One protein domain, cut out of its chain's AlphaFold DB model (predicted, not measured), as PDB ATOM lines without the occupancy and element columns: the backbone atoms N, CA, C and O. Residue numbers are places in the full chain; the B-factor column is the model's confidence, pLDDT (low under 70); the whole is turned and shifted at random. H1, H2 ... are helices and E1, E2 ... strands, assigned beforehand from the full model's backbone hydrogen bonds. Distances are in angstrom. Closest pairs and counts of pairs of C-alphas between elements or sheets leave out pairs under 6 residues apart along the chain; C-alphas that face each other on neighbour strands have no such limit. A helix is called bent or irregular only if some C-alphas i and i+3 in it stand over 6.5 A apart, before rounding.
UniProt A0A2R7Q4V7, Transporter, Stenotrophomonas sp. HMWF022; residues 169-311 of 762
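This is residues 169 to 311 of the 762 residues of the protein "Transporter" of Stenotrophomonas sp. HMWF022 (UniProt A0A2R7Q4V7). With little regular structure, this is one folded sheet, bent back on itself like a partly closed barrel: E1 E4 E6 face E2 E3, with E5 as hinge. Helices H2 and H3 meet near the start of E4. Of 143 printed residues, under half are in named elements, H1 E1 E2 E3 H2 E4 E5 E6 H3; the class is mixed. The sheet, E1 E4 E6 E5 E2 E3, is antiparallel. The whole is compact, radius of gyration of the C-alphas 13.9 A, spanning 46 by 34 by 26 A.

H1 is residues 181 to 184, beginning at C-alpha (49.177, -16.813, 235.082). E1 is 196 to 200, E2 224 to 228, E3 238 to 241, H2 245 to 249. E4 is 254 to 262, 22.7 A; E5 277 to 285, 23.2 A; E6 295 to 302, 21.4 A. H3, 303 to 309, ends at C-alpha (48.631, -25.054, 233.510).

H1 is only just not on the sheet, with 4 pairs of C-alphas within 10 A. N 255 of E4 and O 301 of E6 are 2.8 A apart, within hydrogen-bond range. H2 touches H3, closest C-alphas Leu 249 and Ala 303, 5.1 A. H3 has every O i to N i+4 pair within range, H2 0 of 1, with 1 of 2 i+3 pairs; H1 is too short.

The printed part has no cut; links H1 to E1, E1 to E2 and E4 to E5 are long. No printed residue is under 70 in pLDDT.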
ATOM      1  N   GLY A 169      57.127 -26.951 226.666       87.38
ATOM      2  CA  GLY A 169      56.598 -27.747 225.559       87.38
ATOM      3  C   GLY A 169      55.101 -27.558 225.342       87.38
ATOM      4  O   GLY A 169      54.566 -26.463 225.488       87.38
ATOM      5  N   ARG A 170      54.396 -28.648 225.004       79.56
ATOM      6  CA  ARG A 170      52.942 -28.625 224.733       79.56
ATOM      7  C   ARG A 170      52.104 -28.115 225.913       79.56
ATOM      8  O   ARG A 170      51.018 -27.597 225.688       79.56
ATOM      9  N   GLY A 171      52.603 -28.259 227.142       74.56
ATOM     10  CA  GLY A 171      51.965 -27.761 228.362       74.56
ATOM     11  C   GLY A 171      52.233 -26.286 228.675       74.56
ATOM     12  O   GLY A 171      51.781 -25.819 229.711       74.56
ATOM     13  N   GLY A 172      52.959 -25.562 227.817       85.06
ATOM     14  CA  GLY A 172      53.309 -24.153 228.003       85.06
ATOM     15  C   GLY A 172      54.818 -23.905 228.019       85.06
ATOM     16  O   GLY A 172      55.621 -24.828 228.163       85.06
ATOM     17  N   SER A 173      55.199 -22.635 227.868       91.12
ATOM     18  CA  SER A 173      56.602 -22.180 227.849       91.12
ATOM     19  C   SER A 173      56.997 -21.378 229.093       91.12
ATOM     20  O   SER A 173      58.127 -20.907 229.177       91.12
ATOM     21  N   VAL A 174      56.076 -21.210 230.046       93.75
ATOM     22  CA  VAL A 174      56.256 -20.383 231.244       93.75
ATOM     23  C   VAL A 174      56.045 -21.224 232.498       93.75
ATOM     24  O   VAL A 174      55.024 -21.895 232.646       93.75
ATOM     25  N   ASP A 175      57.010 -21.151 233.413       93.62
ATOM     26  CA  ASP A 175      56.930 -21.758 234.740       93.62
ATOM     27  C   ASP A 175      56.023 -20.918 235.647       93.62
ATOM     28  O   ASP A 175      56.420 -19.874 236.171       93.62
ATOM     29  N   ILE A 176      54.794 -21.383 235.861       94.44
ATOM     30  CA  ILE A 176      53.818 -20.662 236.684       94.44
ATOM     31  C   ILE A 176      54.120 -20.732 238.188       94.44
ATOM     32  O   ILE A 176      53.424 -20.085 238.966       94.44
ATOM     33  N   LEU A 177      55.128 -21.487 238.642       94.06
ATOM     34  CA  LEU A 177      55.622 -21.375 240.022       94.06
ATOM     35  C   LEU A 177      56.541 -20.161 240.197       94.06
ATOM     36  O   LEU A 177      56.728 -19.692 241.318       94.06
ATOM     37  N   ARG A 178      57.103 -19.634 239.107       91.06
ATOM     38  CA  ARG A 178      57.980 -18.451 239.118       91.06
ATOM     39  C   ARG A 178      57.310 -17.210 238.538       91.06
ATOM     40  O   ARG A 178      57.720 -16.098 238.859       91.06
ATOM     41  N   HIS A 179      56.276 -17.404 237.728       93.19
ATOM     42  CA  HIS A 179      55.591 -16.349 236.994       93.19
ATOM     43  C   HIS A 179      54.077 -16.373 237.223       93.19
ATOM     44  O   HIS A 179      53.493 -17.349 237.712       93.19
ATOM     45  N   THR A 180      53.427 -15.261 236.893       94.75
ATOM     46  CA  THR A 180      51.976 -15.105 237.039       94.75
ATOM     47  C   THR A 180      51.239 -15.926 235.982       94.75
ATOM     48  O   THR A 180      51.835 -16.348 234.986       94.75
ATOM     49  N   LEU A 181      49.936 -16.173 236.162       95.06
ATOM     50  CA  LEU A 181      49.177 -16.813 235.082       95.06
ATOM     51  C   LEU A 181      49.124 -15.897 233.850       95.06
ATOM     52  O   LEU A 181      49.301 -16.388 232.740       95.06
ATOM     53  N   ALA A 182      48.991 -14.580 234.021       95.00
ATOM     54  CA  ALA A 182      49.007 -13.622 232.915       95.00
ATOM     55  C   ALA A 182      50.274 -13.717 232.046       95.00
ATOM     56  O   ALA A 182      50.170 -13.623 230.821       95.00
ATOM     57  N   ASP A 183      51.436 -13.980 232.655       93.50
ATOM     58  CA  ASP A 183      52.697 -14.188 231.930       93.50
ATOM     59  C   ASP A 183      52.671 -15.470 231.078       93.50
ATOM     60  O   ASP A 183      53.282 -15.525 230.013       93.50
ATOM     61  N   ALA A 184      51.951 -16.505 231.525       92.25
ATOM     62  CA  ALA A 184      51.827 -17.770 230.804       92.25
ATOM     63  C   ALA A 184      50.824 -17.706 229.645       92.25
ATOM     64  O   ALA A 184      51.033 -18.345 228.610       92.25
ATOM     65  N   ASN A 185      49.723 -16.964 229.803       88.88
ATOM     66  CA  ASN A 185      48.761 -16.744 228.729       88.88
ATOM     67  C   ASN A 185      47.960 -15.444 228.943       88.88
ATOM     68  O   ASN A 185      47.216 -15.353 229.923       88.88
ATOM     69  N   PRO A 186      47.971 -14.502 227.979       85.38
ATOM     70  CA  PRO A 186      47.175 -13.273 228.052       85.38
ATOM     71  C   PRO A 186      45.660 -13.491 228.203       85.38
ATOM     72  O   PRO A 186      44.944 -12.581 228.611       85.38
ATOM     73  N   ARG A 187      45.140 -14.691 227.891       88.25
ATOM     74  CA  ARG A 187      43.727 -15.047 228.124       88.25
ATOM     75  C   ARG A 187      43.354 -15.108 229.606       88.25
ATOM     76  O   ARG A 187      42.169 -15.035 229.924       88.25
ATOM     77  N   TYR A 188      44.322 -15.230 230.512       91.62
ATOM     78  CA  TYR A 188      44.083 -15.206 231.954       91.62
ATOM     79  C   TYR A 188      43.933 -13.766 232.469       91.62
ATOM     80  O   TYR A 188      44.666 -13.334 233.352       91.62
ATOM     81  N   GLY A 189      42.947 -13.026 231.949       88.94
ATOM     82  CA  GLY A 189      42.684 -11.616 232.295       88.94
ATOM     83  C   GLY A 189      42.257 -11.355 233.750       88.94
ATOM     84  O   GLY A 189      41.945 -10.227 234.110       88.94
ATOM     85  N   PHE A 190      42.215 -12.398 234.578       90.94
ATOM     86  CA  PHE A 190      42.015 -12.351 236.028       90.94
ATOM     87  C   PHE A 190      43.336 -12.392 236.825       90.94
ATOM     88  O   PHE A 190      43.297 -12.355 238.050       90.94
ATOM     89  N   SER A 191      44.477 -12.516 236.145       94.56
ATOM     90  CA  SER A 191      45.837 -12.455 236.690       94.56
ATOM     91  C   SER A 191      46.536 -11.207 236.141       94.56
ATOM     92  O   SER A 191      46.150 -10.690 235.090       94.56
ATOM     93  N   HIS A 192      47.558 -10.713 236.840       93.75
ATOM     94  CA  HIS A 192      48.301  -9.520 236.428       93.75
ATOM     95  C   HIS A 192      49.807  -9.765 236.501       93.75
ATOM     96  O   HIS A 192      50.308 -10.247 237.514       93.75
ATOM     97  N   ALA A 193      50.522  -9.397 235.436       92.12
ATOM     98  CA  ALA A 193      51.976  -9.504 235.371       92.12
ATOM     99  C   ALA A 193      52.642  -8.731 236.523       92.12
ATOM    100  O   ALA A 193      52.210  -7.635 236.885       92.12
ATOM    101  N   GLY A 194      53.709  -9.299 237.089       88.62
ATOM    102  CA  GLY A 194      54.439  -8.712 238.218       88.62
ATOM    103  C   GLY A 194      53.871  -9.030 239.607       88.62
ATOM    104  O   GLY A 194      54.534  -8.725 240.600       88.62
ATOM    105  N   ASN A 195      52.703  -9.679 239.706       93.94
ATOM    106  CA  ASN A 195      52.207 -10.197 240.982       93.94
ATOM    107  C   ASN A 195      53.181 -11.225 241.584       93.94
ATOM    108  O   ASN A 195      53.780 -12.041 240.880       93.94
ATOM    109  N   ALA A 196      53.304 -11.224 242.912       94.19
ATOM    110  CA  ALA A 196      54.134 -12.199 243.609       94.19
ATOM    111  C   ALA A 196      53.416 -13.553 243.715       94.19
ATOM    112  O   ALA A 196      52.220 -13.612 244.014       94.19
ATOM    113  N   VAL A 197      54.164 -14.637 243.503       95.88
ATOM    114  CA  VAL A 197      53.649 -16.012 243.518       95.88
ATOM    115  C   VAL A 197      54.218 -16.773 244.710       95.88
ATOM    116  O   VAL A 197      55.430 -16.821 244.918       95.88
ATOM    117  N   TYR A 198      53.324 -17.394 245.470       97.25
ATOM    118  CA  TYR A 198      53.597 -18.156 246.682       97.25
ATOM    119  C   TYR A 198      52.800 -19.461 246.684       97.25
ATOM    120  O   TYR A 198      52.106 -19.802 245.723       97.25
ATOM    121  N   ALA A 199      52.885 -20.188 247.791       97.19
ATOM    122  CA  ALA A 199      52.066 -21.350 248.066       97.19
ATOM    123  C   ALA A 199      51.443 -21.280 249.464       97.19
ATOM    124  O   ALA A 199      51.958 -20.611 250.358       97.19
ATOM    125  N   ILE A 200      50.365 -22.031 249.660       96.75
ATOM    126  CA  ILE A 200      49.819 -22.376 250.974       96.75
ATOM    127  C   ILE A 200      49.590 -23.884 251.023       96.75
ATOM    128  O   ILE A 200      49.163 -24.496 250.043       96.75
ATOM    129  N   VAL A 201      49.879 -24.479 252.176       94.50
ATOM    130  CA  VAL A 201      49.663 -25.904 252.442       94.50
ATOM    131  C   VAL A 201      48.691 -26.005 253.618       94.50
ATOM    132  O   VAL A 201      49.051 -25.600 254.731       94.50
ATOM    133  N   PRO A 202      47.449 -26.479 253.402       91.56
ATOM    134  CA  PRO A 202      46.469 -26.641 254.472       91.56
ATOM    135  C   PRO A 202      46.991 -27.526 255.611       91.56
ATOM    136  O   PRO A 202      47.705 -28.497 255.381       91.56
ATOM    137  N   GLY A 203      46.628 -27.194 256.853       85.38
ATOM    138  CA  GLY A 203      47.030 -27.959 258.043       85.38
ATOM    139  C   GLY A 203      48.431 -27.642 258.579       85.38
ATOM    140  O   GLY A 203      48.821 -28.179 259.615       85.38
ATOM    141  N   ARG A 204      49.183 -26.745 257.931       85.56
ATOM    142  CA  ARG A 204      50.489 -26.296 258.425       85.56
ATOM    143  C   ARG A 204      50.339 -25.299 259.583       85.56
ATOM    144  O   ARG A 204      49.635 -24.303 259.455       85.56
ATOM    145  N   SER A 205      51.043 -25.544 260.690       77.50
ATOM    146  CA  SER A 205      50.974 -24.733 261.920       77.50
ATOM    147  C   SER A 205      52.163 -23.788 262.141       77.50
ATOM    148  O   SER A 205      52.098 -22.913 263.004       77.50
ATOM    149  N   ASP A 206      53.249 -23.932 261.373       84.06
ATOM    150  CA  ASP A 206      54.411 -23.045 261.473       84.06
ATOM    151  C   ASP A 206      54.079 -21.638 260.940       84.06
ATOM    152  O   ASP A 206      53.692 -21.448 259.784       84.06
ATOM    153  N   VAL A 207      54.277 -20.634 261.796       84.81
ATOM    154  CA  VAL A 207      54.033 -19.214 261.488       84.81
ATOM    155  C   VAL A 207      55.067 -18.649 260.510       84.81
ATOM    156  O   VAL A 207      54.776 -17.745 259.734       84.81
ATOM    157  N   GLN A 208      56.290 -19.176 260.545       87.19
ATOM    158  CA  GLN A 208      57.382 -18.722 259.698       87.19
ATOM    159  C   GLN A 208      57.563 -19.651 258.500       87.19
ATOM    160  O   GLN A 208      57.732 -20.860 258.660       87.19
ATOM    161  N   ALA A 209      57.592 -19.058 257.307       89.88
ATOM    162  CA  ALA A 209      57.971 -19.747 256.085       89.88
ATOM    163  C   ALA A 209      59.433 -20.228 256.146       89.88
ATOM    164  O   ALA A 209      60.291 -19.529 256.698       89.88
ATOM    165  N   PRO A 210      59.749 -21.389 255.558       89.38
ATOM    166  CA  PRO A 210      61.117 -21.871 255.509       89.38
ATOM    167  C   PRO A 210      62.016 -20.931 254.706       89.38
ATOM    168  O   PRO A 210      61.646 -20.440 253.641       89.38
ATOM    169  N   LEU A 211      63.220 -20.696 255.226       87.31
ATOM    170  CA  LEU A 211      64.217 -19.824 254.611       87.31
ATOM    171  C   LEU A 211      65.114 -20.617 253.654       87.31
ATOM    172  O   LEU A 211      65.450 -21.771 253.924       87.31
ATOM    173  N   ALA A 212      65.545 -19.972 252.564       85.25
ATOM    174  CA  ALA A 212      66.444 -20.539 251.546       85.25
ATOM    175  C   ALA A 212      65.915 -21.802 250.821       85.25
ATOM    176  O   ALA A 212      66.680 -22.565 250.219       85.25
ATOM    177  N   THR A 213      64.594 -22.007 250.842       84.38
ATOM    178  CA  THR A 213      63.892 -23.093 250.134       84.38
ATOM    179  C   THR A 213      63.171 -22.623 248.868       84.38
ATOM    180  O   THR A 213      62.667 -23.454 248.115       84.38
ATOM    181  N   ALA A 214      63.141 -21.312 248.595       82.75
ATOM    182  CA  ALA A 214      62.656 -20.795 247.322       82.75
ATOM    183  C   ALA A 214      63.559 -21.245 246.170       82.75
ATOM    184  O   ALA A 214      64.788 -21.211 246.260       82.75
ATOM    185  N   ASP A 215      62.928 -21.651 245.074       82.19
ATOM    186  CA  ASP A 215      63.593 -22.168 243.883       82.19
ATOM    187  C   ASP A 215      63.300 -21.263 242.680       82.19
ATOM    188  O   ASP A 215      62.555 -21.613 241.766       82.19
ATOM    189  N   GLY A 216      63.845 -20.043 242.726       78.31
ATOM    190  CA  GLY A 216      63.670 -19.025 241.683       78.31
ATOM    191  C   GLY A 216      62.374 -18.209 241.771       78.31
ATOM    192  O   GLY A 216      62.153 -17.357 240.918       78.31
ATOM    193  N   SER A 217      61.538 -18.438 242.787       81.25
ATOM    194  CA  SER A 217      60.361 -17.617 243.114       81.25
ATOM    195  C   SER A 217      60.645 -16.630 244.254       81.25
ATOM    196  O   SER A 217      61.714 -16.654 244.871       81.25
ATOM    197  N   ALA A 218      59.691 -15.737 244.537       83.56
ATOM    198  CA  ALA A 218      59.804 -14.782 245.635       83.56
ATOM    199  C   ALA A 218      59.895 -15.497 246.997       83.56
ATOM    200  O   ALA A 218      59.149 -16.435 247.281       83.56
ATOM    201  N   ASN A 219      60.788 -15.019 247.871       86.62
ATOM    202  CA  ASN A 219      60.817 -15.461 249.264       86.62
ATOM    203  C   ASN A 219      59.706 -14.745 250.049       86.62
ATOM    204  O   ASN A 219      59.669 -13.510 250.024       86.62
ATOM    205  N   PRO A 220      58.842 -15.472 250.781       90.81
ATOM    206  CA  PRO A 220      57.919 -14.843 251.717       90.81
ATOM    207  C   PRO A 220      58.678 -14.028 252.769       90.81
ATOM    208  O   PRO A 220      59.759 -14.420 253.222       90.81
ATOM    209  N   ARG A 221      58.097 -12.908 253.204       89.75
ATOM    210  CA  ARG A 221      58.606 -12.168 254.367       89.75
ATOM    211  C   ARG A 221      58.453 -13.026 255.628       89.75
ATOM    212  O   ARG A 221      57.581 -13.892 255.714       89.75
ATOM    213  N   VAL A 222      59.299 -12.783 256.629       88.19
ATOM    214  CA  VAL A 222      59.258 -13.522 257.900       88.19
ATOM    215  C   VAL A 222      57.895 -13.337 258.567       88.19
ATOM    216  O   VAL A 222      57.545 -12.228 258.947       88.19
ATOM    217  N   GLY A 223      57.146 -14.430 258.722       89.88
ATOM    218  CA  GLY A 223      55.812 -14.414 259.330       89.88
ATOM    219  C   GLY A 223      54.678 -13.985 258.395       89.88
ATOM    220  O   GLY A 223      53.571 -13.778 258.881       89.88
ATOM    221  N   GLN A 224      54.915 -13.853 257.087       93.44
ATOM    222  CA  GLN A 224      53.894 -13.398 256.143       93.44
ATOM    223  C   GLN A 224      52.728 -14.392 256.034       93.44
ATOM    224  O   GLN A 224      52.924 -15.577 255.751       93.44
ATOM    225  N   GLN A 225      51.509 -13.890 256.224       94.75
ATOM    226  CA  GLN A 225      50.274 -14.670 256.206       94.75
ATOM    227  C   GLN A 225      49.210 -14.032 255.310       94.75
ATOM    228  O   GLN A 225      49.260 -12.835 255.021       94.75
ATOM    229  N   ILE A 226      48.229 -14.837 254.908       95.31
ATOM    230  CA  ILE A 226      46.977 -14.378 254.307       95.31
ATOM    231  C   ILE A 226      45.775 -14.960 255.049       95.31
ATOM    232  O   ILE A 226      45.800 -16.119 255.459       95.31
ATOM    233  N   THR A 227      44.708 -14.181 255.184       95.50
ATOM    234  CA  THR A 227      43.414 -14.629 255.702       95.50
ATOM    235  C   THR A 227      42.420 -14.750 254.556       95.50
ATOM    236  O   THR A 227      42.175 -13.788 253.827       95.50
ATOM    237  N   ILE A 228      41.846 -15.941 254.415       95.75
ATOM    238  CA  ILE A 228      40.885 -16.330 253.384       95.75
ATOM    239  C   ILE A 228      39.501 -16.416 254.054       95.75
ATOM    240  O   ILE A 228      39.287 -17.340 254.842       95.75
ATOM    241  N   PRO A 229      38.564 -15.481 253.786       93.19
ATOM    242  CA  PRO A 229      37.333 -15.356 254.575       93.19
ATOM    243  C   PRO A 229      36.315 -16.483 254.375       93.19
ATOM    244  O   PRO A 229      35.736 -16.959 255.345       93.19
ATOM    245  N   ALA A 230      36.078 -16.897 253.127       93.25
ATOM    246  CA  ALA A 230      35.043 -17.881 252.785       93.25
ATOM    247  C   ALA A 230      35.604 -19.256 252.373       93.25
ATOM    248  O   ALA A 230      34.849 -20.219 252.257       93.25
ATOM    249  N   GLY A 231      36.922 -19.363 252.174       94.44
ATOM    250  CA  GLY A 231      37.559 -20.553 251.604       94.44
ATOM    251  C   GLY A 231      37.271 -20.734 250.107       94.44
ATOM    252  O   GLY A 231      36.614 -19.910 249.472       94.44
ATOM    253  N   VAL A 232      37.780 -21.828 249.542       96.12
ATOM    254  CA  VAL A 232      37.467 -22.347 248.197       96.12
ATOM    255  C   VAL A 232      37.345 -23.877 248.274       96.12
ATOM    256  O   VAL A 232      37.784 -24.473 249.259       96.12
ATOM    257  N   PRO A 233      36.779 -24.576 247.275       94.94
ATOM    258  CA  PRO A 233      36.783 -26.039 247.276       94.94
ATOM    259  C   PRO A 233      38.196 -26.615 247.482       94.94
ATOM    260  O   PRO A 233      39.118 -26.293 246.735       94.94
ATOM    261  N   GLY A 234      38.364 -27.447 248.515       92.75
ATOM    262  CA  GLY A 234      39.656 -28.030 248.914       92.75
ATOM    263  C   GLY A 234      40.511 -27.173 249.863       92.75
ATOM    264  O   GLY A 234      41.528 -27.660 250.348       92.75
ATOM    265  N   LEU A 235      40.099 -25.939 250.174       95.88
ATOM    266  CA  LEU A 235      40.785 -25.035 251.100       95.88
ATOM    267  C   LEU A 235      39.770 -24.308 251.998       95.88
ATOM    268  O   LEU A 235      39.070 -23.410 251.529       95.88
ATOM    269  N   PRO A 236      39.685 -24.657 253.288       95.69
ATOM    270  CA  PRO A 236      38.789 -23.983 254.224       95.69
ATOM    271  C   PRO A 236      39.045 -22.472 254.356       95.69
ATOM    272  O   PRO A 236      40.085 -21.949 253.960       95.69
ATOM    273  N   ALA A 237      38.093 -21.757 254.953       95.69
ATOM    274  CA  ALA A 237      38.353 -20.411 255.448       95.69
ATOM    275  C   ALA A 237      39.388 -20.459 256.584       95.69
ATOM    276  O   ALA A 237      39.362 -21.370 257.416       95.69
ATOM    277  N   GLY A 238      40.287 -19.479 256.645       94.06
ATOM    278  CA  GLY A 238      41.322 -19.453 257.673       94.06
ATOM    279  C   GLY A 238      42.499 -18.543 257.358       94.06
ATOM    280  O   GLY A 238      42.537 -17.878 256.324       94.06
ATOM    281  N   THR A 239      43.468 -18.524 258.273       94.06
ATOM    282  CA  THR A 239      44.735 -17.805 258.102       94.06
ATOM    283  C   THR A 239      45.847 -18.792 257.782       94.06
ATOM    284  O   THR A 239      46.024 -19.781 258.491       94.06
ATOM    285  N   TYR A 240      46.594 -18.511 256.721       94.94
ATOM    286  CA  TYR A 240      47.614 -19.389 256.166       94.94
ATOM    287  C   TYR A 240      48.944 -18.654 256.045       94.94
ATOM    288  O   TYR A 240      48.998 -17.529 255.547       94.94
ATOM    289  N   THR A 241      50.027 -19.303 256.462       94.88
ATOM    290  CA  THR A 241      51.397 -18.842 256.203       94.88
ATOM    291  C   THR A 241      51.716 -18.981 254.720       94.88
ATOM    292  O   THR A 241      51.533 -20.059 254.152       94.88
ATOM    293  N   LEU A 242      52.213 -17.906 254.102       95.25
ATOM    294  CA  LEU A 242      52.708 -17.960 252.730       95.25
ATOM    295  C   LEU A 242      54.049 -18.692 252.692       95.25
ATOM    296  O   LEU A 242      54.962 -18.387 253.454       95.25
ATOM    297  N   LEU A 243      54.166 -19.647 251.781       95.50
ATOM    298  CA  LEU A 243      55.351 -20.461 251.540       95.50
ATOM    299  C   LEU A 243      55.942 -20.124 250.166       95.50
ATOM    300  O   LEU A 243      55.241 -19.570 249.314       95.50
ATOM    301  N   PRO A 244      57.212 -20.472 249.905       94.81
ATOM    302  CA  PRO A 244      57.747 -20.410 248.552       94.81
ATOM    303  C   PRO A 244      56.876 -21.194 247.568       94.81
ATOM    304  O   PRO A 244      56.342 -22.253 247.899       94.81
ATOM    305  N   ALA A 245      56.750 -20.694 246.339       95.25
ATOM    306  CA  ALA A 245      55.820 -21.254 245.358       95.25
ATOM    307  C   ALA A 245      56.056 -22.741 245.032       95.25
ATOM    308  O   ALA A 245      55.110 -23.438 244.685       95.25
ATOM    309  N   SER A 246      57.276 -23.262 245.206       93.69
ATOM    310  CA  SER A 246      57.607 -24.682 245.001       93.69
ATOM    311  C   SER A 246      56.756 -25.645 245.845       93.69
ATOM    312  O   SER A 246      56.535 -26.784 245.443       93.69
ATOM    313  N   TYR A 247      56.211 -25.189 246.976       95.50
ATOM    314  CA  TYR A 247      55.302 -25.981 247.809       95.50
ATOM    315  C   TYR A 247      53.922 -26.188 247.171       95.50
ATOM    316  O   TYR A 247      53.202 -27.094 247.581       95.50
ATOM    317  N   ALA A 248      53.548 -25.411 246.148       96.75
ATOM    318  CA  ALA A 248      52.245 -25.524 245.491       96.75
ATOM    319  C   ALA A 248      52.046 -26.846 244.730       96.75
ATOM    320  O   ALA A 248      50.925 -27.144 244.326       96.75
ATOM    321  N   LEU A 249      53.105 -27.639 244.532       95.62
ATOM    322  CA  LEU A 249      53.007 -28.986 243.966       95.62
ATOM    323  C   LEU A 249      52.695 -30.060 245.017       95.62
ATOM    324  O   LEU A 249      52.360 -31.183 244.649       95.62
ATOM    325  N   GLN A 250      52.758 -29.751 246.312       94.62
ATOM    326  CA  GLN A 250      52.434 -30.727 247.351       94.62
ATOM    327  C   GLN A 250      50.954 -31.123 247.328       94.62
ATOM    328  O   GLN A 250      50.086 -30.393 246.842       94.62
ATOM    329  N   LEU A 251      50.659 -32.302 247.877       92.12
ATOM    330  CA  LEU A 251      49.293 -32.804 247.968       92.12
ATOM    331  C   LEU A 251      48.423 -31.845 248.796       92.12
ATOM    332  O   LEU A 251      48.765 -31.503 249.925       92.12
ATOM    333  N   GLY A 252      47.299 -31.411 248.222       94.06
ATOM    334  CA  GLY A 252      46.371 -30.469 248.858       94.06
ATOM    335  C   GLY A 252      46.850 -29.012 248.908       94.06
ATOM    336  O   GLY A 252      46.132 -28.165 249.434       94.06
ATOM    337  N   ALA A 253      48.029 -28.695 248.366       96.81
ATOM    338  CA  ALA A 253      48.549 -27.334 248.340       96.81
ATOM    339  C   ALA A 253      47.859 -26.460 247.282       96.81
ATOM    340  O   ALA A 253      47.251 -26.943 246.321       96.81
ATOM    341  N   PHE A 254      47.994 -25.147 247.455       98.25
ATOM    342  CA  PHE A 254      47.518 -24.146 246.510       98.25
ATOM    343  C   PHE A 254      48.651 -23.191 246.163       98.25
ATOM    344  O   PHE A 254      49.340 -22.688 247.051       98.25
ATOM    345  N   ARG A 255      48.806 -22.896 244.873       97.81
ATOM    346  CA  ARG A 255      49.539 -21.717 244.407       97.81
ATOM    347  C   ARG A 255      48.694 -20.485 244.712       97.81
ATOM    348  O   ARG A 255      47.489 -20.488 244.461       97.81
ATOM    349  N   VAL A 256      49.338 -19.440 245.213       97.69
ATOM    350  CA  VAL A 256      48.713 -18.161 245.545       97.69
ATOM    351  C   VAL A 256      49.418 -17.061 244.777       97.69
ATOM    352  O   VAL A 256      50.623 -16.882 244.920       97.69
ATOM    353  N   GLU A 257      48.668 -16.308 243.988       96.94
ATOM    354  CA  GLU A 257      49.141 -15.058 243.407       96.94
ATOM    355  C   GLU A 257      48.546 -13.882 244.186       96.94
ATOM    356  O   GLU A 257      47.334 -13.826 244.411       96.94
ATOM    357  N   ILE A 258      49.425 -12.989 244.644       95.62
ATOM    358  CA  ILE A 258      49.094 -11.830 245.475       95.62
ATOM    359  C   ILE A 258      49.000 -10.600 244.576       95.62
ATOM    360  O   ILE A 258      50.019 -10.135 244.057       95.62
ATOM    361  N   GLY A 259      47.777 -10.104 244.390       93.81
ATOM    362  CA  GLY A 259      47.467  -8.912 243.608       93.81
ATOM    363  C   GLY A 259      47.441  -7.625 244.437       93.81
ATOM    364  O   GLY A 259      48.001  -7.540 245.531       93.81
ATOM    365  N   ALA A 260      46.777  -6.601 243.897       91.94
ATOM    366  CA  ALA A 260      46.692  -5.276 244.507       91.94
ATOM    367  C   ALA A 260      45.846  -5.249 245.794       91.94
ATOM    368  O   ALA A 260      44.876  -5.998 245.945       91.94
ATOM    369  N   GLU A 261      46.190  -4.329 246.696       93.69
ATOM    370  CA  GLU A 261      45.396  -3.999 247.881       93.69
ATOM    371  C   GLU A 261      44.368  -2.905 247.564       93.69
ATOM    372  O   GLU A 261      44.689  -1.907 246.923       93.69
ATOM    373  N   ASN A 262      43.130  -3.080 248.025       90.81
ATOM    374  CA  ASN A 262      42.012  -2.170 247.795       90.81
ATOM    375  C   ASN A 262      41.126  -2.062 249.046       90.81
ATOM    376  O   ASN A 262      41.040  -2.984 249.852       90.81
ATOM    377  N   ALA A 263      40.413  -0.943 249.197       88.25
ATOM    378  CA  ALA A 263      39.426  -0.777 250.272       88.25
ATOM    379  C   ALA A 263      38.109  -1.535 250.005       88.25
ATOM    380  O   ALA A 263      37.320  -1.756 250.918       88.25
ATOM    381  N   ILE A 264      37.864  -1.914 248.747       83.81
ATOM    382  CA  ILE A 264      36.650  -2.591 248.285       83.81
ATOM    383  C   ILE A 264      37.068  -3.895 247.605       83.81
ATOM    384  O   ILE A 264      37.993  -3.910 246.796       83.81
ATOM    385  N   GLY A 265      36.370  -4.980 247.919       85.06
ATOM    386  CA  GLY A 265      36.605  -6.306 247.360       85.06
ATOM    387  C   GLY A 265      35.521  -7.283 247.808       85.06
ATOM    388  O   GLY A 265      34.668  -6.940 248.627       85.06
ATOM    389  N   SER A 266      35.540  -8.500 247.265       87.38
ATOM    390  CA  SER A 266      34.576  -9.552 247.608       87.38
ATOM    391  C   SER A 266      35.297 -10.737 248.232       87.38
ATOM    392  O   SER A 266      36.113 -11.379 247.578       87.38
ATOM    393  N   GLY A 267      34.961 -11.070 249.477       86.25
ATOM    394  CA  GLY A 267      35.463 -12.283 250.133       86.25
ATOM    395  C   GLY A 267      34.853 -13.582 249.596       86.25
ATOM    396  O   GLY A 267      35.292 -14.657 249.995       86.25
ATOM    397  N   GLN A 268      33.845 -13.498 248.718       92.62
ATOM    398  CA  GLN A 268      33.212 -14.669 248.112       92.62
ATOM    399  C   GLN A 268      34.053 -15.195 246.940       92.62
ATOM    400  O   GLN A 268      34.424 -14.407 246.065       92.62
ATOM    401  N   PRO A 269      34.332 -16.507 246.888       95.25
ATOM    402  CA  PRO A 269      35.158 -17.094 245.848       95.25
ATOM    403  C   PRO A 269      34.434 -17.148 244.504       95.25
ATOM    404  O   PRO A 269      33.322 -17.664 244.392       95.25
ATOM    405  N   VAL A 270      35.102 -16.667 243.457       96.00
ATOM    406  CA  VAL A 270      34.622 -16.713 242.072       96.00
ATOM    407  C   VAL A 270      35.511 -17.652 241.264       96.00
ATOM    408  O   VAL A 270      36.730 -17.479 241.213       96.00
ATOM    409  N   SER A 271      34.910 -18.653 240.620       95.69
ATOM    410  CA  SER A 271      35.633 -19.548 239.710       95.69
ATOM    411  C   SER A 271      36.070 -18.789 238.459       95.69
ATOM    412  O   SER A 271      35.267 -18.098 237.834       95.69
ATOM    413  N   THR A 272      37.326 -18.961 238.052       95.06
ATOM    414  CA  THR A 272      37.853 -18.359 236.816       95.06
ATOM    415  C   THR A 272      37.446 -19.123 235.553       95.06
ATOM    416  O   THR A 272      37.797 -18.718 234.447       95.06
ATOM    417  N   GLY A 273      36.781 -20.277 235.695       92.25
ATOM    418  CA  GLY A 273      36.506 -21.203 234.592       92.25
ATOM    419  C   GLY A 273      37.727 -22.013 234.130       92.25
ATOM    420  O   GLY A 273      37.587 -22.912 233.306       92.25
ATOM    421  N   THR A 274      38.914 -21.753 234.689       90.88
ATOM    422  CA  THR A 274      40.169 -22.454 234.357       90.88
ATOM    423  C   THR A 274      40.681 -23.323 235.508       90.88
ATOM    424  O   THR A 274      41.824 -23.768 235.494       90.88
ATOM    425  N   GLY A 275      39.844 -23.553 236.524       92.81
ATOM    426  CA  GLY A 275      40.188 -24.333 237.717       92.81
ATOM    427  C   GLY A 275      40.914 -23.547 238.813       92.81
ATOM    428  O   GLY A 275      41.347 -24.166 239.784       92.81
ATOM    429  N   SER A 276      41.048 -22.223 238.668       96.25
ATOM    430  CA  SER A 276      41.503 -21.310 239.726       96.25
ATOM    431  C   SER A 276      40.317 -20.542 240.323       96.25
ATOM    432  O   SER A 276      39.238 -20.480 239.729       96.25
ATOM    433  N   TRP A 277      40.525 -19.950 241.494       97.44
ATOM    434  CA  TRP A 277      39.519 -19.184 242.227       97.44
ATOM    435  C   TRP A 277      40.063 -17.811 242.589       97.44
ATOM    436  O   TRP A 277      41.175 -17.709 243.107       97.44
ATOM    437  N   ARG A 278      39.276 -16.767 242.341       95.88
ATOM    438  CA  ARG A 278      39.599 -15.391 242.718       95.88
ATOM    439  C   ARG A 278      38.723 -14.951 243.884       95.88
ATOM    440  O   ARG A 278      37.513 -15.178 243.854       95.88
ATOM    441  N   LEU A 279      39.320 -14.321 244.888       96.25
ATOM    442  CA  LEU A 279      38.610 -13.663 245.984       96.25
ATOM    443  C   LEU A 279      39.477 -12.575 246.617       96.25
ATOM    444  O   LEU A 279      40.679 -12.510 246.386       96.25
ATOM    445  N   SER A 280      38.880 -11.766 247.480       96.31
ATOM    446  CA  SER A 280      39.594 -10.803 248.309       96.31
ATOM    447  C   SER A 280      39.812 -11.345 249.723       96.31
ATOM    448  O   SER A 280      38.869 -11.785 250.382       96.31
ATOM    449  N   GLY A 281      41.056 -11.304 250.197       95.75
ATOM    450  CA  GLY A 281      41.440 -11.669 251.563       95.75
ATOM    451  C   GLY A 281      42.234 -10.558 252.243       95.75
ATOM    452  O   GLY A 281      42.291  -9.444 251.739       95.75
ATOM    453  N   HIS A 282      42.874 -10.857 253.368       95.44
ATOM    454  CA  HIS A 282      43.739  -9.898 254.066       95.44
ATOM    455  C   HIS A 282      45.168 -10.414 254.132       95.44
ATOM    456  O   HIS A 282      45.376 -11.595 254.394       95.44
ATOM    457  N   GLN A 283      46.158  -9.545 253.944       94.75
ATOM    458  CA  GLN A 283      47.539  -9.857 254.314       94.75
ATOM    459  C   GLN A 283      47.757  -9.634 255.810       94.75
ATOM    460  O   GLN A 283      47.167  -8.738 256.411       94.75
ATOM    461  N   GLY A 284      48.637 -10.423 256.416       91.81
ATOM    462  CA  GLY A 284      48.986 -10.301 257.826       91.81
ATOM    463  C   GLY A 284      50.424 -10.704 258.127       91.81
ATOM    464  O   GLY A 284      51.164 -11.177 257.257       91.81
ATOM    465  N   GLN A 285      50.813 -10.501 259.382       89.88
ATOM    466  CA  GLN A 285      52.074 -10.960 259.953       89.88
ATOM    467  C   GLN A 285      51.780 -11.772 261.210       89.88
ATOM    468  O   GLN A 285      51.175 -11.280 262.164       89.88
ATOM    469  N   GLY A 286      52.226 -13.023 261.224       82.94
ATOM    470  CA  GLY A 286      51.938 -13.936 262.323       82.94
ATOM    471  C   GLY A 286      52.742 -13.651 263.596       82.94
ATOM    472  O   GLY A 286      52.323 -14.039 264.683       82.94
ATOM    473  N   PHE A 287      53.862 -12.924 263.504       78.50
ATOM    474  CA  PHE A 287      54.574 -12.415 264.678       78.50
ATOM    475  C   PHE A 287      53.938 -11.091 265.122       78.50
ATOM    476  O   PHE A 287      54.154 -10.057 264.499       78.50
ATOM    477  N   GLY A 288      53.128 -11.129 266.183       72.25
ATOM    478  CA  GLY A 288      52.437  -9.949 266.724       72.25
ATOM    479  C   GLY A 288      50.991  -9.765 266.247       72.25
ATOM    480  O   GLY A 288      50.301  -8.896 266.768       72.25
ATOM    481  N   GLY A 289      50.508 -10.600 265.317       77.25
ATOM    482  CA  GLY A 289      49.088 -10.688 264.956       77.25
ATOM    483  C   GLY A 289      48.536  -9.493 264.174       77.25
ATOM    484  O   GLY A 289      47.326  -9.279 264.167       77.25
ATOM    485  N   SER A 290      49.391  -8.697 263.526       84.12
ATOM    486  CA  SER A 290      48.937  -7.567 262.714       84.12
ATOM    487  C   SER A 290      48.295  -8.058 261.416       84.12
ATOM    488  O   SER A 290      48.922  -8.810 260.666       84.12
ATOM    489  N   VAL A 291      47.088  -7.583 261.118       88.75
ATOM    490  CA  VAL A 291      46.363  -7.853 259.870       88.75
ATOM    491  C   VAL A 291      46.113  -6.526 259.159       88.75
ATOM    492  O   VAL A 291      45.725  -5.545 259.793       88.75
ATOM    493  N   SER A 292      46.366  -6.483 257.852       89.88
ATOM    494  CA  SER A 292      46.092  -5.313 257.021       89.88
ATOM    495  C   SER A 292      44.579  -5.070 256.943       89.88
ATOM    496  O   SER A 292      43.832  -6.008 256.649       89.88
ATOM    497  N   PRO A 293      44.099  -3.831 257.161       88.12
ATOM    498  CA  PRO A 293      42.685  -3.509 256.997       88.12
ATOM    499  C   PRO A 293      42.256  -3.500 255.522       88.12
ATOM    500  O   PRO A 293      41.062  -3.548 255.236       88.12
ATOM    501  N   LEU A 294      43.211  -3.431 254.585       93.94
ATOM    502  CA  LEU A 294      42.933  -3.475 253.154       93.94
ATOM    503  C   LEU A 294      42.690  -4.912 252.688       93.94
ATOM    504  O   LEU A 294      43.287  -5.866 253.194       93.94
ATOM    505  N   LEU A 295      41.824  -5.041 251.686       94.00
ATOM    506  CA  LEU A 295      41.564  -6.291 250.998       94.00
ATOM    507  C   LEU A 295      42.604  -6.499 249.897       94.00
ATOM    508  O   LEU A 295      42.779  -5.656 249.024       94.00
ATOM    509  N   THR A 296      43.281  -7.636 249.916       95.88
ATOM    510  CA  THR A 296      44.211  -8.084 248.881       95.88
ATOM    511  C   THR A 296      43.484  -8.997 247.901       95.88
ATOM    512  O   THR A 296      42.811  -9.938 248.326       95.88
ATOM    513  N   ASP A 297      43.632  -8.755 246.599       95.25
ATOM    514  CA  ASP A 297      43.155  -9.679 245.567       95.25
ATOM    515  C   ASP A 297      44.012 -10.954 245.550       95.25
ATOM    516  O   ASP A 297      45.239 -10.893 245.448       95.25
ATOM    517  N   LEU A 298      43.365 -12.108 245.686       97.31
ATOM    518  CA  LEU A 298      44.002 -13.415 245.779       97.31
ATOM    519  C   LEU A 298      43.509 -14.301 244.643       97.31
ATOM    520  O   LEU A 298      42.305 -14.507 244.472       97.31
ATOM    521  N   LEU A 299      44.454 -14.897 243.921       97.50
ATOM    522  CA  LEU A 299      44.176 -15.935 242.937       97.50
ATOM    523  C   LEU A 299      44.767 -17.260 243.420       97.50
ATOM    524  O   LEU A 299      45.984 -17.418 243.530       97.50
ATOM    525  N   LEU A 300      43.879 -18.203 243.728       98.00
ATOM    526  CA  LEU A 300      44.191 -19.503 244.310       98.00
ATOM    527  C   LEU A 300      44.060 -20.600 243.253       98.00
ATOM    528  O   LEU A 300      42.991 -20.791 242.668       98.00
ATOM    529  N   THR A 301      45.129 -21.359 243.039       98.12
ATOM    530  CA  THR A 301      45.173 -22.456 242.062       98.12
ATOM    531  C   THR A 301      45.540 -23.761 242.777       98.12
ATOM    532  O   THR A 301      46.665 -23.869 243.268       98.12
ATOM    533  N   PRO A 302      44.642 -24.765 242.841       97.81
ATOM    534  CA  PRO A 302      44.949 -26.070 243.434       97.81
ATOM    535  C   PRO A 302      46.135 -26.762 242.745       97.81
ATOM    536  O   PRO A 302      46.295 -26.628 241.529       97.81
ATOM    537  N   ALA A 303      46.910 -27.562 243.483       96.62
ATOM    538  CA  ALA A 303      48.095 -28.272 242.979       96.62
ATOM    539  C   ALA A 303      47.846 -29.107 241.704       96.62
ATOM    540  O   ALA A 303      48.691 -29.168 240.810       96.62
ATOM    541  N   GLU A 304      46.679 -29.741 241.578       95.31
ATOM    542  CA  GLU A 304      46.292 -30.479 240.364       95.31
ATOM    543  C   GLU A 304      46.080 -29.548 239.163       95.31
ATOM    544  O   GLU A 304      46.426 -29.876 238.029       95.31
ATOM    545  N   THR A 305      45.536 -28.354 239.396       96.12
ATOM    546  CA  THR A 305      45.370 -27.332 238.359       96.12
ATOM    547  C   THR A 305      46.711 -26.704 237.973       96.12
ATOM    548  O   THR A 305      46.919 -26.437 236.792       96.12
ATOM    549  N   VAL A 306      47.658 -26.556 238.909       95.94
ATOM    550  CA  VAL A 306      49.036 -26.125 238.595       95.94
ATOM    551  C   VAL A 306      49.673 -27.055 237.552       95.94
ATOM    552  O   VAL A 306      50.188 -26.572 236.545       95.94
ATOM    553  N   ARG A 307      49.542 -28.379 237.725       94.38
ATOM    554  CA  ARG A 307      50.035 -29.402 236.774       94.38
ATOM    555  C   ARG A 307      49.328 -29.400 235.415       94.38
ATOM    556  O   ARG A 307      49.852 -29.938 234.445       94.38
ATOM    557  N   ARG A 308      48.125 -28.822 235.335       92.69
ATOM    558  CA  ARG A 308      47.390 -28.642 234.072       92.69
ATOM    559  C   ARG A 308      47.787 -27.362 233.344       92.69
ATOM    560  O   ARG A 308      47.708 -27.322 232.121       92.69
ATOM    561  N   HIS A 309      48.191 -26.328 234.080       92.75
ATOM    562  CA  HIS A 309      48.631 -25.054 233.510       92.75
ATOM    563  C   HIS A 309      50.097 -25.051 233.066       92.75
ATOM    564  O   HIS A 309      50.442 -24.264 232.191       92.75
ATOM    565  N   ALA A 310      50.939 -25.901 233.655       93.75
ATOM    566  CA  ALA A 310      52.333 -26.082 233.262       93.75
ATOM    567  C   ALA A 310      52.790 -27.521 233.533       93.75
ATOM    568  O   ALA A 310      52.301 -28.176 234.454       93.75
ATOM    569  N   SER A 311      53.744 -28.007 232.739       94.19
ATOM    570  CA  SER A 311      54.308 -29.350 232.888       94.19
ATOM    571  C   SER A 311      55.559 -29.337 233.765       94.19
ATOM    572  O   SER A 311      56.466 -28.531 233.551       94.19
TER     573      SER A 311